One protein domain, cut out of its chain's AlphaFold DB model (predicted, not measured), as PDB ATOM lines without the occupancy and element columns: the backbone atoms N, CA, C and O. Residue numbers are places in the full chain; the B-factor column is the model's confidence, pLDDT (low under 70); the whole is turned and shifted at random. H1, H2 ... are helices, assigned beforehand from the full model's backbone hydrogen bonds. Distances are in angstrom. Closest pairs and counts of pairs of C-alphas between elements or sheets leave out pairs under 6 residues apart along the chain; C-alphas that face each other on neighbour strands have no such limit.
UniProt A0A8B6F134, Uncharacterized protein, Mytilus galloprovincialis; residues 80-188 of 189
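AT A GLANCE: This is residues 80 to 188 of the 189 residues of an uncharacterized protein of Mytilus galloprovincialis (UniProt A0A8B6F134). Look for three helices side by side in a row, H1, H2 and H6, with H2 in the middle and H4 crossing H2 over one face of the row. On the far side of H4 runs a long loop, residues 127 to 141, with short H3 before H4 and short H5 between H4 and H6. The 109 printed residues, with six named helices and no named strand, are all helix by class and compact, with a radius of gyration of the C-alphas of 13.7 A and spans of 33 by 30 by 25 A.

HOW THE PARTS SIT: Start with H1, residues 80 to 98, which has a kink of 26 degrees near residue 92. Its residues 88 to 95 alone touch H2, residues 101 to 115, in a helical hairpin at a shallow tilt of 26 degrees, opposite ways; the closest C-alphas, of Ala 95 and Asn 103, are 4.5 A apart. H3, residues 150 to 153, is close to but not clearly touching H4, residues 156 to 165. H4 touches H2, the hub, about perpendicular at 84 degrees, closest at the C-alphas of Leu 108 and Thr 160, 6.8 A. H4 also touches H1, closest at the C-alphas of Gln 89 and Tyr 156, 5.3 A. H5, residues 169 to 172, touches H6, residues 177 to 186, closest at the C-alphas of Ala 171 and Gln 183, 5.8 A. H6 touches H2 at a shallow tilt of 34 degrees, only just short of steep, opposite ways, closest at the C-alphas of Asn 105 and Leu 184, 6.6 A; H6 and H1 are apart. Every O i to N i+4 pair is within hydrogen-bond range in H2, H4 and H6, and 13 of 15 in H1; H3 and H5 are too short for one.

IN THESE COORDINATES: Find C-alpha 80 at (21.290, 34.705, 8.981); from there H1 runs 27.1 A. H2 spans 21.0 A, H4 14.1 A and H6 14.2 A, ending at C-alpha 186, (25.985, 36.471, 44.586).

THE WHOLE: The C-alphas farthest apart, of His 80 and Arg 135, are 40.8 A apart. The printed part has no cut; H2 to H3 is the long link. Look for pLDDT under 70 at residues 120 to 121, 135 to 136 and 188.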
ATOM      1  N   HIS A  80      21.870  35.129   7.708       87.94
ATOM      2  CA  HIS A  80      21.290  34.705   8.981       87.94
ATOM      3  C   HIS A  80      22.371  34.160   9.926       87.94
ATOM      4  O   HIS A  80      22.548  34.696  11.020       87.94
ATOM      5  N   ILE A  81      23.196  33.212   9.462       87.06
ATOM      6  CA  ILE A  81      24.311  32.651  10.245       87.06
ATOM      7  C   ILE A  81      25.281  33.761  10.686       87.06
ATOM      8  O   ILE A  81      25.645  33.850  11.861       87.06
ATOM      9  N   LYS A  82      25.647  34.688   9.788       87.62
ATOM     10  CA  LYS A  82      26.511  35.832  10.145       87.62
ATOM     11  C   LYS A  82      25.874  36.732  11.206       87.62
ATOM     12  O   LYS A  82      26.581  37.228  12.082       87.62
ATOM     13  N   ARG A  83      24.560  36.979  11.139       90.69
ATOM     14  CA  ARG A  83      23.826  37.757  12.152       90.69
ATOM     15  C   ARG A  83      23.853  37.051  13.509       90.69
ATOM     16  O   ARG A  83      24.116  37.723  14.505       90.69
ATOM     17  N   LEU A  84      23.677  35.728  13.551       88.50
ATOM     18  CA  LEU A  84      23.787  34.934  14.781       88.50
ATOM     19  C   LEU A  84      25.188  35.029  15.403       88.50
ATOM     20  O   LEU A  84      25.312  35.360  16.586       88.50
ATOM     21  N   ILE A  85      26.241  34.840  14.598       88.50
ATOM     22  CA  ILE A  85      27.641  34.965  15.041       88.50
ATOM     23  C   ILE A  85      27.911  36.369  15.599       88.50
ATOM     24  O   ILE A  85      28.436  36.507  16.704       88.50
ATOM     25  N   ARG A  86      27.504  37.425  14.881       91.19
ATOM     26  CA  ARG A  86      27.685  38.816  15.334       91.19
ATOM     27  C   ARG A  86      26.887  39.132  16.590       91.19
ATOM     28  O   ARG A  86      27.389  39.837  17.456       91.19
ATOM     29  N   ARG A  87      25.653  38.632  16.715       90.62
ATOM     30  CA  ARG A  87      24.826  38.815  17.919       90.62
ATOM     31  C   ARG A  87      25.543  38.285  19.157       90.62
ATOM     32  O   ARG A  87      25.576  38.982  20.166       90.62
ATOM     33  N   ARG A  88      26.155  37.107  19.047       90.38
ATOM     34  CA  ARG A  88      26.978  36.517  20.103       90.38
ATOM     35  C   ARG A  88      28.238  37.348  20.368       90.38
ATOM     36  O   ARG A  88      28.442  37.792  21.492       90.38
ATOM     37  N   GLN A  89      29.021  37.656  19.331       93.31
ATOM     38  CA  GLN A  89      30.260  38.433  19.468       93.31
ATOM     39  C   GLN A  89      30.038  39.817  20.097       93.31
ATOM     40  O   GLN A  89      30.840  40.247  20.919       93.31
ATOM     41  N   ARG A  90      28.924  40.494  19.781       93.06
ATOM     42  CA  ARG A  90      28.571  41.790  20.382       93.06
ATOM     43  C   ARG A  90      28.499  41.742  21.908       93.06
ATOM     44  O   ARG A  90      28.885  42.717  22.536       93.06
ATOM     45  N   ARG A  91      28.049  40.630  22.507       91.75
ATOM     46  CA  ARG A  91      27.992  40.484  23.972       91.75
ATOM     47  C   ARG A  91      29.388  40.472  24.592       91.75
ATOM     48  O   ARG A  91      29.608  41.170  25.571       91.75
ATOM     49  N   TYR A  92      30.330  39.753  23.981       93.12
ATOM     50  CA  TYR A  92      31.729  39.778  24.414       93.12
ATOM     51  C   TYR A  92      32.365  41.152  24.185       93.12
ATOM     52  O   TYR A  92      32.983  41.691  25.092       93.12
ATOM     53  N   ASN A  93      32.154  41.766  23.017       94.50
ATOM     54  CA  ASN A  93      32.692  43.099  22.741       94.50
ATOM     55  C   ASN A  93      32.146  44.151  23.720       94.50
ATOM     56  O   ASN A  93      32.897  45.024  24.136       94.50
ATOM     57  N   ALA A  94      30.868  44.071  24.106       93.50
ATOM     58  CA  ALA A  94      30.279  44.957  25.108       93.50
ATOM     59  C   ALA A  94      30.896  44.746  26.500       93.50
ATOM     60  O   ALA A  94      31.227  45.723  27.166       93.50
ATOM     61  N   ALA A  95      31.101  43.487  26.910       93.00
ATOM     62  CA  ALA A  95      31.793  43.159  28.156       93.00
ATOM     63  C   ALA A  95      33.227  43.686  28.168       93.00
ATOM     64  O   ALA A  95      33.596  44.398  29.091       93.00
ATOM     65  N   LYS A  96      33.978  43.466  27.086       93.00
ATOM     66  CA  LYS A  96      35.336  43.992  26.929       93.00
ATOM     67  C   LYS A  96      35.380  45.526  26.912       93.00
ATOM     68  O   LYS A  96      36.279  46.104  27.503       93.00
ATOM     69  N   LYS A  97      34.436  46.185  26.227       94.06
ATOM     70  CA  LYS A  97      34.412  47.651  26.079       94.06
ATOM     71  C   LYS A  97      34.133  48.358  27.403       94.06
ATOM     72  O   LYS A  97      34.780  49.349  27.701       94.06
ATOM     73  N   HIS A  98      33.129  47.893  28.140       91.19
ATOM     74  CA  HIS A  98      32.669  48.569  29.353       91.19
ATOM     75  C   HIS A  98      33.286  47.996  30.631       91.19
ATOM     76  O   HIS A  98      33.215  48.644  31.663       91.19
ATOM     77  N   ASN A  99      33.851  46.788  30.569       89.44
ATOM     78  CA  ASN A  99      34.512  46.080  31.666       89.44
ATOM     79  C   ASN A  99      33.725  46.045  32.991       89.44
ATOM     80  O   ASN A  99      34.293  46.117  34.074       89.44
ATOM     81  N   THR A 100      32.397  45.935  32.916       91.88
ATOM     82  CA  THR A 100      31.536  45.823  34.101       91.88
ATOM     83  C   THR A 100      31.150  44.371  34.351       91.88
ATOM     84  O   THR A 100      30.842  43.635  33.405       91.88
ATOM     85  N   LYS A 101      31.048  43.980  35.628       89.44
ATOM     86  CA  LYS A 101      30.568  42.647  36.049       89.44
ATOM     87  C   LYS A 101      29.237  42.286  35.395       89.44
ATOM     88  O   LYS A 101      29.083  41.226  34.801       89.44
ATOM     89  N   LYS A 102      28.296  43.238  35.351       90.94
ATOM     90  CA  LYS A 102      27.006  43.089  34.649       90.94
ATOM     91  C   LYS A 102      27.177  42.633  33.197       90.94
ATOM     92  O   LYS A 102      26.435  41.769  32.734       90.94
ATOM     93  N   ASN A 103      28.125  43.204  32.454       91.81
ATOM     94  CA  ASN A 103      28.334  42.824  31.060       91.81
ATOM     95  C   ASN A 103      29.051  41.474  30.916       91.81
ATOM     96  O   ASN A 103      28.685  40.703  30.023       91.81
ATOM     97  N   TRP A 104      29.996  41.154  31.803       92.69
ATOM     98  CA  TRP A 104      30.615  39.827  31.867       92.69
ATOM     99  C   TRP A 104      29.585  38.734  32.208       92.69
ATOM    100  O   TRP A 104      29.499  37.731  31.493       92.69
ATOM    101  N   ASN A 105      28.687  38.994  33.160       92.62
ATOM    102  CA  ASN A 105      27.584  38.101  33.521       92.62
ATOM    103  C   ASN A 105      26.554  37.976  32.397       92.62
ATOM    104  O   ASN A 105      26.117  36.873  32.074       92.62
ATOM    105  N   ASN A 106      26.228  39.063  31.690       91.69
ATOM    106  CA  ASN A 106      25.377  39.004  30.496       91.69
ATOM    107  C   ASN A 106      25.970  38.120  29.387       91.69
ATOM    108  O   ASN A 106      25.227  37.459  28.654       91.69
ATOM    109  N   ARG A 107      27.301  38.116  29.233       93.00
ATOM    110  CA  ARG A 107      27.997  37.239  28.284       93.00
ATOM    111  C   ARG A 107      27.849  35.769  28.692       93.00
ATOM    112  O   ARG A 107      27.514  34.974  27.814       93.00
ATOM    113  N   LEU A 108      28.017  35.434  29.975       93.12
ATOM    114  CA  LEU A 108      27.812  34.079  30.513       93.12
ATOM    115  C   LEU A 108      26.345  33.638  30.419       93.12
ATOM    116  O   LEU A 108      26.056  32.537  29.965       93.12
ATOM    117  N   CYS A 109      25.395  34.527  30.712       91.94
ATOM    118  CA  CYS A 109      23.962  34.269  30.550       91.94
ATOM    119  C   CYS A 109      23.591  33.944  29.099       91.94
ATOM    120  O   CYS A 109      22.754  33.083  28.835       91.94
ATOM    121  N   MET A 110      24.202  34.632  28.128       91.44
ATOM    122  CA  MET A 110      24.002  34.316  26.712       91.44
ATOM    123  C   MET A 110      24.532  32.915  26.366       91.44
ATOM    124  O   MET A 110      23.937  32.242  25.527       91.44
ATOM    125  N   PHE A 111      25.612  32.477  27.019       91.88
ATOM    126  CA  PHE A 111      26.169  31.139  26.840       91.88
ATOM    127  C   PHE A 111      25.263  30.078  27.469       91.88
ATOM    128  O   PHE A 111      24.889  29.147  26.767       91.88
ATOM    129  N   TYR A 112      24.776  30.296  28.695       91.44
ATOM    130  CA  TYR A 112      23.769  29.444  29.345       91.44
ATOM    131  C   TYR A 112      22.528  29.240  28.463       91.44
ATOM    132  O   TYR A 112      22.066  28.121  28.253       91.44
ATOM    133  N   LYS A 113      21.991  30.316  27.873       90.00
ATOM    134  CA  LYS A 113      20.849  30.191  26.951       90.00
ATOM    135  C   LYS A 113      21.180  29.334  25.730       90.00
ATOM    136  O   LYS A 113      20.307  28.630  25.239       90.00
ATOM    137  N   ALA A 114      22.403  29.440  25.214       89.50
ATOM    138  CA  ALA A 114      22.841  28.678  24.053       89.50
ATOM    139  C   ALA A 114      23.033  27.189  24.390       89.50
ATOM    140  O   ALA A 114      22.660  26.351  23.575       89.50
ATOM    141  N   THR A 115      23.549  26.858  25.582       88.88
ATOM    142  CA  THR A 115      23.734  25.464  26.030       88.88
ATOM    143  C   THR A 115      22.406  24.762  26.301       88.88
ATOM    144  O   THR A 115      22.272  23.585  25.995       88.88
ATOM    145  N   HIS A 116      21.404  25.493  26.796       87.50
ATOM    146  CA  HIS A 116      20.082  24.953  27.138       87.50
ATOM    147  C   HIS A 116      19.053  25.065  25.999       87.50
ATOM    148  O   HIS A 116      17.858  24.928  26.240       87.50
ATOM    149  N   GLY A 117      19.469  25.416  24.776       82.88
ATOM    150  CA  GLY A 117      18.558  25.565  23.630       82.88
ATOM    151  C   GLY A 117      17.564  26.737  23.722       82.88
ATOM    152  O   GLY A 117      16.749  26.933  22.828       82.88
ATOM    153  N   LYS A 118      17.656  27.576  24.763       78.06
ATOM    154  CA  LYS A 118      16.780  28.741  25.012       78.06
ATOM    155  C   LYS A 118      17.198  29.997  24.227       78.06
ATOM    156  O   LYS A 118      16.651  31.081  24.435       78.06
ATOM    157  N   ALA A 119      18.198  29.902  23.345       75.94
ATOM    158  CA  ALA A 119      18.624  30.978  22.454       75.94
ATOM    159  C   ALA A 119      18.669  30.506  21.002       75.94
ATOM    160  O   ALA A 119      19.228  29.463  20.691       75.94
ATOM    161  N   ALA A 120      18.276  31.384  20.080       62.03
ATOM    162  CA  ALA A 120      18.453  31.162  18.643       62.03
ATOM    163  C   ALA A 120      19.932  31.182  18.175       62.03
ATOM    164  O   ALA A 120      20.198  31.332  16.989       62.03
ATOM    165  N   VAL A 121      20.922  31.143  19.076       69.25
ATOM    166  CA  VAL A 121      22.339  30.984  18.711       69.25
ATOM    167  C   VAL A 121      22.765  29.586  19.127       69.25
ATOM    168  O   VAL A 121      23.009  29.359  20.307       69.25
ATOM    169  N   ASN A 122      22.883  28.685  18.155       72.69
ATOM    170  CA  ASN A 122      23.382  27.340  18.401       72.69
ATOM    171  C   ASN A 122      24.876  27.380  18.788       72.69
ATOM    172  O   ASN A 122      25.662  28.189  18.264       72.69
ATOM    173  N   ILE A 123      25.252  26.520  19.727       83.94
ATOM    174  CA  ILE A 123      26.640  26.226  20.048       83.94
ATOM    175  C   ILE A 123      27.213  25.376  18.907       83.94
ATOM    176  O   ILE A 123      26.609  24.386  18.511       83.94
ATOM    177  N   PRO A 124      28.359  25.756  18.322       85.94
ATOM    178  CA  PRO A 124      28.962  24.951  17.268       85.94
ATOM    179  C   PRO A 124      29.244  23.517  17.743       85.94
ATOM    180  O   PRO A 124      29.731  23.332  18.853       85.94
ATOM    181  N   SER A 125      29.028  22.520  16.883       86.81
ATOM    182  CA  SER A 125      29.158  21.084  17.209       86.81
ATOM    183  C   SER A 125      30.559  20.631  17.652       86.81
ATOM    184  O   SER A 125      30.724  19.550  18.219       86.81
ATOM    185  N   TYR A 126      31.586  21.442  17.397       88.88
ATOM    186  CA  TYR A 126      32.945  21.199  17.883       88.88
ATOM    187  C   TYR A 126      33.131  21.567  19.364       88.88
ATOM    188  O   TYR A 126      34.117  21.158  19.970       88.88
ATOM    189  N   VAL A 127      32.223  22.349  19.957       90.25
ATOM    190  CA  VAL A 127      32.253  22.671  21.387       90.25
ATOM    191  C   VAL A 127      31.629  21.495  22.128       90.25
ATOM    192  O   VAL A 127      30.415  21.309  22.103       90.25
ATOM    193  N   ARG A 128      32.474  20.674  22.747       90.94
ATOM    194  CA  ARG A 128      32.074  19.416  23.386       90.94
ATOM    195  C   ARG A 128      32.360  19.455  24.881       90.94
ATOM    196  O   ARG A 128      33.204  20.230  25.332       90.94
ATOM    197  N   ARG A 129      31.647  18.623  25.636       89.38
ATOM    198  CA  ARG A 129      31.977  18.340  27.035       89.38
ATOM    199  C   ARG A 129      33.156  17.357  27.080       89.38
ATOM    200  O   ARG A 129      33.259  16.523  26.176       89.38
ATOM    201  N   PRO A 130      34.052  17.460  28.073       86.56
ATOM    202  CA  PRO A 130      35.114  16.482  28.247       86.56
ATOM    203  C   PRO A 130      34.507  15.125  28.623       86.56
ATOM    204  O   PRO A 130      33.547  15.062  29.390       86.56
ATOM    205  N   SER A 131      35.068  14.048  28.076       80.25
ATOM    206  CA  SER A 131      34.673  12.671  28.403       80.25
ATOM    207  C   SER A 131      35.287  12.174  29.712       80.25
ATOM    208  O   SER A 131      34.796  11.209  30.286       80.25
ATOM    209  N   THR A 132      36.352  12.822  30.190       75.12
ATOM    210  CA  THR A 132      37.074  12.446  31.407       75.12
ATOM    211  C   THR A 132      36.814  13.440  32.538       75.12
ATOM    212  O   THR A 132      36.834  14.660  32.343       75.12
ATOM    213  N   SER A 133      36.580  12.909  33.740       72.75
ATOM    214  CA  SER A 133      36.474  13.693  34.972       72.75
ATOM    215  C   SER A 133      37.856  13.810  35.616       72.75
ATOM    216  O   SER A 133      38.509  12.806  35.890       72.75
ATOM    217  N   THR A 134      38.326  15.038  35.828       71.31
ATOM    218  CA  THR A 134      39.545  15.327  36.598       71.31
ATOM    219  C   THR A 134      39.174  15.861  37.982       71.31
ATOM    220  O   THR A 134      38.034  16.245  38.214       71.31
ATOM    221  N   ARG A 135      40.126  15.929  38.924       65.12
ATOM    222  CA  ARG A 135      39.868  16.346  40.324       65.12
ATOM    223  C   ARG A 135      39.155  17.708  40.488       65.12
ATOM    224  O   ARG A 135      38.553  17.940  41.525       65.12
ATOM    225  N   GLN A 136      39.195  18.586  39.481       66.44
ATOM    226  CA  GLN A 136      38.473  19.871  39.423       66.44
ATOM    227  C   GLN A 136      37.418  19.853  38.302       66.44
ATOM    228  O   GLN A 136      37.499  20.584  37.300       66.44
ATOM    229  N   TYR A 137      36.461  18.942  38.436       73.88
ATOM    230  CA  TYR A 137      35.393  18.722  37.469       73.88
ATOM    231  C   TYR A 137      34.053  19.235  37.998       73.88
ATOM    232  O   TYR A 137      33.700  19.009  39.150       73.88
ATOM    233  N   HIS A 138      33.290  19.886  37.119       83.81
ATOM    234  CA  HIS A 138      31.863  20.122  37.309       83.81
ATOM    235  C   HIS A 138      31.105  19.665  36.045       83.81
ATOM    236  O   HIS A 138      31.668  19.738  34.946       83.81
ATOM    237  N   PRO A 139      29.837  19.217  36.158       82.38
ATOM    238  CA  PRO A 139      29.110  18.582  35.049       82.38
ATOM    239  C   PRO A 139      28.943  19.468  33.808       82.38
ATOM    240  O   PRO A 139      28.950  18.985  32.676       82.38
ATOM    241  N   GLU A 140      28.822  20.782  34.015       86.50
ATOM    242  CA  GLU A 140      28.616  21.785  32.960       86.50
ATOM    243  C   GLU A 140      29.898  22.228  32.232       86.50
ATOM    244  O   GLU A 140      29.855  23.147  31.416       86.50
ATOM    245  N   LYS A 141      31.048  21.603  32.495       89.44
ATOM    246  CA  LYS A 141      32.338  21.999  31.911       89.44
ATOM    247  C   LYS A 141      32.416  21.705  30.408       89.44
ATOM    248  O   LYS A 141      31.930  20.681  29.929       89.44
ATOM    249  N   PHE A 142      33.104  22.569  29.662       91.62
ATOM    250  CA  PHE A 142      33.422  22.361  28.244       91.62
ATOM    251  C   PHE A 142      34.914  22.113  28.025       91.62
ATOM    252  O   PHE A 142      35.760  22.614  28.767       91.62
ATOM    253  N   THR A 143      35.256  21.382  26.964       91.00
ATOM    254  CA  THR A 143      36.648  21.205  26.543       91.00
ATOM    255  C   THR A 143      37.249  22.553  26.151       91.00
ATOM    256  O   THR A 143      36.696  23.277  25.317       91.00
ATOM    257  N   GLN A 144      38.393  22.894  26.747       89.88
ATOM    258  CA  GLN A 144      39.117  24.121  26.428       89.88
ATOM    259  C   GLN A 144      39.577  24.082  24.965       89.88
ATOM    260  O   GLN A 144      40.256  23.151  24.536       89.88
ATOM    261  N   ILE A 145      39.211  25.103  24.191       91.00
ATOM    262  CA  ILE A 145      39.568  25.174  22.773       91.00
ATOM    263  C   ILE A 145      40.969  25.768  22.633       91.00
ATOM    264  O   ILE A 145      41.186  26.931  22.975       91.00
ATOM    265  N   SER A 146      41.900  24.985  22.086       88.44
ATOM    266  CA  SER A 146      43.198  25.490  21.634       88.44
ATOM    267  C   SER A 146      43.027  26.288  20.340       88.44
ATOM    268  O   SER A 146      42.323  25.869  19.420       88.44
ATOM    269  N   THR A 147      43.652  27.464  20.267       89.44
ATOM    270  CA  THR A 147      43.565  28.350  19.101       89.44
ATOM    271  C   THR A 147      44.953  28.819  18.690       89.44
ATOM    272  O   THR A 147      45.638  29.449  19.492       89.44
ATOM    273  N   SER A 148      45.329  28.600  17.431       87.50
ATOM    274  CA  SER A 148      46.575  29.116  16.844       87.50
ATOM    275  C   SER A 148      46.447  30.535  16.278       87.50
ATOM    276  O   SER A 148      47.450  31.176  15.991       87.50
ATOM    277  N   THR A 149      45.219  31.040  16.104       92.19
ATOM    278  CA  THR A 149      44.957  32.356  15.506       92.19
ATOM    279  C   THR A 149      44.283  33.301  16.491       92.19
ATOM    280  O   THR A 149      43.271  32.966  17.114       92.19
ATOM    281  N   ASP A 150      44.792  34.529  16.565       90.19
ATOM    282  CA  ASP A 150      44.265  35.562  17.460       90.19
ATOM    283  C   ASP A 150      42.805  35.918  17.159       90.19
ATOM    284  O   ASP A 150      42.003  36.127  18.073       90.19
ATOM    285  N   ALA A 151      42.419  35.897  15.879       88.50
ATOM    286  CA  ALA A 151      41.047  36.158  15.452       88.50
ATOM    287  C   ALA A 151      40.030  35.244  16.155       88.50
ATOM    288  O   ALA A 151      38.946  35.694  16.535       88.50
ATOM    289  N   TYR A 152      40.378  33.969  16.354       89.94
ATOM    290  CA  TYR A 152      39.512  33.029  17.051       89.94
ATOM    291  C   TYR A 152      39.760  33.020  18.564       89.94
ATOM    292  O   TYR A 152      38.787  33.026  19.323       89.94
ATOM    293  N   LYS A 153      41.022  33.136  19.006       90.69
ATOM    294  CA  LYS A 153      41.428  33.270  20.420       90.69
ATOM    295  C   LYS A 153      40.676  34.378  21.157       90.69
ATOM    296  O   LYS A 153      40.318  34.220  22.321       90.69
ATOM    297  N   TYR A 154      40.437  35.512  20.495       90.25
ATOM    298  CA  TYR A 154      39.705  36.658  21.052       90.25
ATOM    299  C   TYR A 154      38.233  36.714  20.620       90.25
ATOM    300  O   TYR A 154      37.560  37.731  20.808       90.25
ATOM    301  N   SER A 155      37.710  35.633  20.042       91.69
ATOM    302  CA  SER A 155      36.286  35.508  19.760       91.69
ATOM    303  C   SER A 155      35.504  35.093  21.010       91.69
ATOM    304  O   SER A 155      36.061  34.650  22.016       91.69
ATOM    305  N   TYR A 156      34.182  35.225  20.940       92.88
ATOM    306  CA  TYR A 156      33.293  34.926  22.056       92.88
ATOM    307  C   TYR A 156      33.468  33.503  22.610       92.88
ATOM    308  O   TYR A 156      33.464  33.350  23.822       92.88
ATOM    309  N   ILE A 157      33.583  32.465  21.769       92.12
ATOM    310  CA  ILE A 157      33.489  31.069  22.240       92.12
ATOM    311  C   ILE A 157      34.696  30.669  23.106       92.12
ATOM    312  O   ILE A 157      34.459  30.346  24.269       92.12
ATOM    313  N   PRO A 158      35.960  30.748  22.638       93.31
ATOM    314  CA  PRO A 158      37.102  30.297  23.438       93.31
ATOM    315  C   PRO A 158      37.231  31.051  24.763       93.31
ATOM    316  O   PRO A 158      37.468  30.435  25.795       93.31
ATOM    317  N   ARG A 159      36.988  32.369  24.759       92.94
ATOM    318  CA  ARG A 159      37.044  33.186  25.982       92.94
ATOM    319  C   ARG A 159      35.898  32.911  26.939       92.94
ATOM    320  O   ARG A 159      36.114  32.865  28.138       92.94
ATOM    321  N   THR A 160      34.687  32.724  26.423       93.69
ATOM    322  CA  THR A 160      33.545  32.421  27.294       93.69
ATOM    323  C   THR A 160      33.671  31.029  27.905       93.69
ATOM    324  O   THR A 160      33.267  30.869  29.043       93.69
ATOM    325  N   ILE A 161      34.269  30.057  27.202       93.81
ATOM    326  CA  ILE A 161      34.545  28.722  27.760       93.81
ATOM    327  C   ILE A 161      35.539  28.799  28.918       93.81
ATOM    328  O   ILE A 161      35.285  28.176  29.940       93.81
ATOM    329  N   THR A 162      36.624  29.575  28.788       92.81
ATOM    330  CA  THR A 162      37.573  29.771  29.897       92.81
ATOM    331  C   THR A 162      36.846  30.255  31.145       92.81
ATOM    332  O   THR A 162      36.913  29.607  32.179       92.81
ATOM    333  N   ASP A 163      36.085  31.341  31.015       92.06
ATOM    334  CA  ASP A 163      35.432  31.966  32.165       92.06
ATOM    335  C   ASP A 163      34.268  31.120  32.701       92.06
ATOM    336  O   ASP A 163      34.019  31.101  33.897       92.06
ATOM    337  N   TRP A 164      33.577  30.381  31.828       93.19
ATOM    338  CA  TRP A 164      32.546  29.417  32.212       93.19
ATOM    339  C   TRP A 164      33.118  28.248  33.014       93.19
ATOM    340  O   TRP A 164      32.534  27.847  34.012       93.19
ATOM    341  N   ASN A 165      34.267  27.716  32.597       91.94
ATOM    342  CA  ASN A 165      34.942  26.612  33.278       91.94
ATOM    343  C   ASN A 165      35.572  27.030  34.617       91.94
ATOM    344  O   ASN A 165      35.917  26.164  35.417       91.94
ATOM    345  N   SER A 166      35.759  28.333  34.840       89.75
ATOM    346  CA  SER A 166      36.203  28.901  36.116       89.75
ATOM    347  C   SER A 166      35.051  29.154  37.096       89.75
ATOM    348  O   SER A 166      35.307  29.564  38.226       89.75
ATOM    349  N   LEU A 167      33.793  28.936  36.688       89.88
ATOM    350  CA  LEU A 167      32.646  29.077  37.582       89.88
ATOM    351  C   LEU A 167      32.587  27.904  38.569       89.88
ATOM    352  O   LEU A 167      32.829  26.758  38.180       89.88
ATOM    353  N   PRO A 168      32.218  28.163  39.832       89.00
ATOM    354  CA  PRO A 168      32.123  27.107  40.819       89.00
ATOM    355  C   PRO A 168      30.820  26.298  40.610       89.00
ATOM    356  O   PRO A 168      29.868  26.808  40.003       89.00
ATOM    357  N   PRO A 169      30.745  25.031  41.059       85.56
ATOM    358  CA  PRO A 169      29.606  24.146  40.790       85.56
ATOM    359  C   PRO A 169      28.249  24.714  41.234       85.56
ATOM    360  O   PRO A 169      27.229  24.461  40.589       85.56
ATOM    361  N   GLU A 170      28.229  25.534  42.286       85.88
ATOM    362  CA  GLU A 170      27.036  26.195  42.822       85.88
ATOM    363  C   GLU A 170      26.412  27.154  41.802       85.88
ATOM    364  O   GLU A 170      25.205  27.385  41.836       85.88
ATOM    365  N   ALA A 171      27.202  27.687  40.861       84.56
ATOM    366  CA  ALA A 171      26.695  28.507  39.763       84.56
ATOM    367  C   ALA A 171      25.702  27.740  38.873       84.56
ATOM    368  O   ALA A 171      24.825  28.352  38.268       84.56
ATOM    369  N   PHE A 172      25.815  26.409  38.803       82.88
ATOM    370  CA  PHE A 172      25.059  25.562  37.880       82.88
ATOM    371  C   PHE A 172      23.882  24.817  38.517       82.88
ATOM    372  O   PHE A 172      23.133  24.163  37.799       82.88
ATOM    373  N   GLN A 173      23.652  24.960  39.825       80.44
ATOM    374  CA  GLN A 173      22.450  24.420  40.484       80.44
ATOM    375  C   GLN A 173      21.155  25.101  39.994       80.44
ATOM    376  O   GLN A 173      20.051  24.602  40.194       80.44
ATOM    377  N   ALA A 174      21.280  26.244  39.317       74.62
ATOM    378  CA  ALA A 174      20.174  27.004  38.763       74.62
ATOM    379  C   ALA A 174      19.496  26.309  37.559       74.62
ATOM    380  O   ALA A 174      20.025  26.276  36.446       74.62
ATOM    381  N   THR A 175      18.247  25.874  37.740       79.81
ATOM    382  CA  THR A 175      17.395  25.303  36.672       79.81
ATOM    383  C   THR A 175      16.869  26.363  35.684       79.81
ATOM    384  O   THR A 175      16.412  26.051  34.577       79.81
ATOM    385  N   SER A 176      16.920  27.644  36.067       87.88
ATOM    386  CA  SER A 176      16.417  28.771  35.278       87.88
ATOM    387  C   SER A 176      17.484  29.841  35.030       87.88
ATOM    388  O   SER A 176      18.451  29.989  35.776       87.88
ATOM    389  N   LEU A 177      17.270  30.646  33.985       88.00
ATOM    390  CA  LEU A 177      18.143  31.775  33.666       88.00
ATOM    391  C   LEU A 177      18.168  32.824  34.784       88.00
ATOM    392  O   LEU A 177      19.213  33.423  35.027       88.00
ATOM    393  N   GLU A 178      17.022  33.099  35.407       88.94
ATOM    394  CA  GLU A 178      16.940  34.125  36.448       88.94
ATOM    395  C   GLU A 178      17.695  33.677  37.702       88.94
ATOM    396  O   GLU A 178      18.495  34.447  38.225       88.94
ATOM    397  N   CYS A 179      17.575  32.399  38.081       88.81
ATOM    398  CA  CYS A 179      18.390  31.809  39.143       88.81
ATOM    399  C   CYS A 179      19.888  31.886  38.808       88.81
ATOM    400  O   CYS A 179      20.686  32.278  39.652       88.81
ATOM    401  N   PHE A 180      20.275  31.595  37.560       90.50
ATOM    402  CA  PHE A 180      21.673  31.687  37.125       90.50
ATOM    403  C   PHE A 180      22.212  33.122  37.216       90.50
ATOM    404  O   PHE A 180      23.322  33.349  37.692       90.50
ATOM    405  N   LYS A 181      21.421  34.121  36.801       90.44
ATOM    406  CA  LYS A 181      21.794  35.538  36.930       90.44
ATOM    407  C   LYS A 181      21.992  35.946  38.383       90.44
ATOM    408  O   LYS A 181      22.916  36.706  38.653       90.44
ATOM    409  N   GLU A 182      21.106  35.510  39.274       89.00
ATOM    410  CA  GLU A 182      21.188  35.851  40.692       89.00
ATOM    411  C   GLU A 182      22.418  35.209  41.332       89.00
ATOM    412  O   GLU A 182      23.198  35.882  42.001       89.00
ATOM    413  N   GLN A 183      22.681  33.945  41.003       88.88
ATOM    414  CA  GLN A 183      23.855  33.229  41.482       88.88
ATOM    415  C   GLN A 183      25.166  33.880  41.012       88.88
ATOM    416  O   GLN A 183      26.088  34.047  41.808       88.88
ATOM    417  N   LEU A 184      25.237  34.337  39.755       89.56
ATOM    418  CA  LEU A 184      26.392  35.099  39.262       89.56
ATOM    419  C   LEU A 184      26.586  36.433  39.998       89.56
ATOM    420  O   LEU A 184      27.723  36.846  40.210       89.56
ATOM    421  N   ARG A 185      25.506  37.115  40.408       87.81
ATOM    422  CA  ARG A 185      25.620  38.330  41.237       87.81
ATOM    423  C   ARG A 185      26.133  37.998  42.633       87.81
ATOM    424  O   ARG A 185      27.014  38.699  43.123       87.81
ATOM    425  N   ARG A 186      25.611  36.926  43.239       85.88
ATOM    426  CA  ARG A 186      25.985  36.471  44.586       85.88
ATOM    427  C   ARG A 186      27.464  36.115  44.683       85.88
ATOM    428  O   ARG A 186      28.114  36.484  45.650       85.88
ATOM    429  N   LEU A 187      27.997  35.440  43.666       79.56
ATOM    430  CA  LEU A 187      29.407  35.041  43.603       79.56
ATOM    431  C   LEU A 187      30.367  36.220  43.353       79.56
ATOM    432  O   LEU A 187      31.576  36.023  43.360       79.56
ATOM    433  N   GLN A 188      29.848  37.438  43.137       67.06
ATOM    434  CA  GLN A 188      30.610  38.663  42.859       67.06
ATOM    435  C   GLN A 188      31.635  38.559  41.708       67.06
ATOM    436  O   GLN A 188      32.538  39.401  41.628       67.06
TER     437      GLN A 188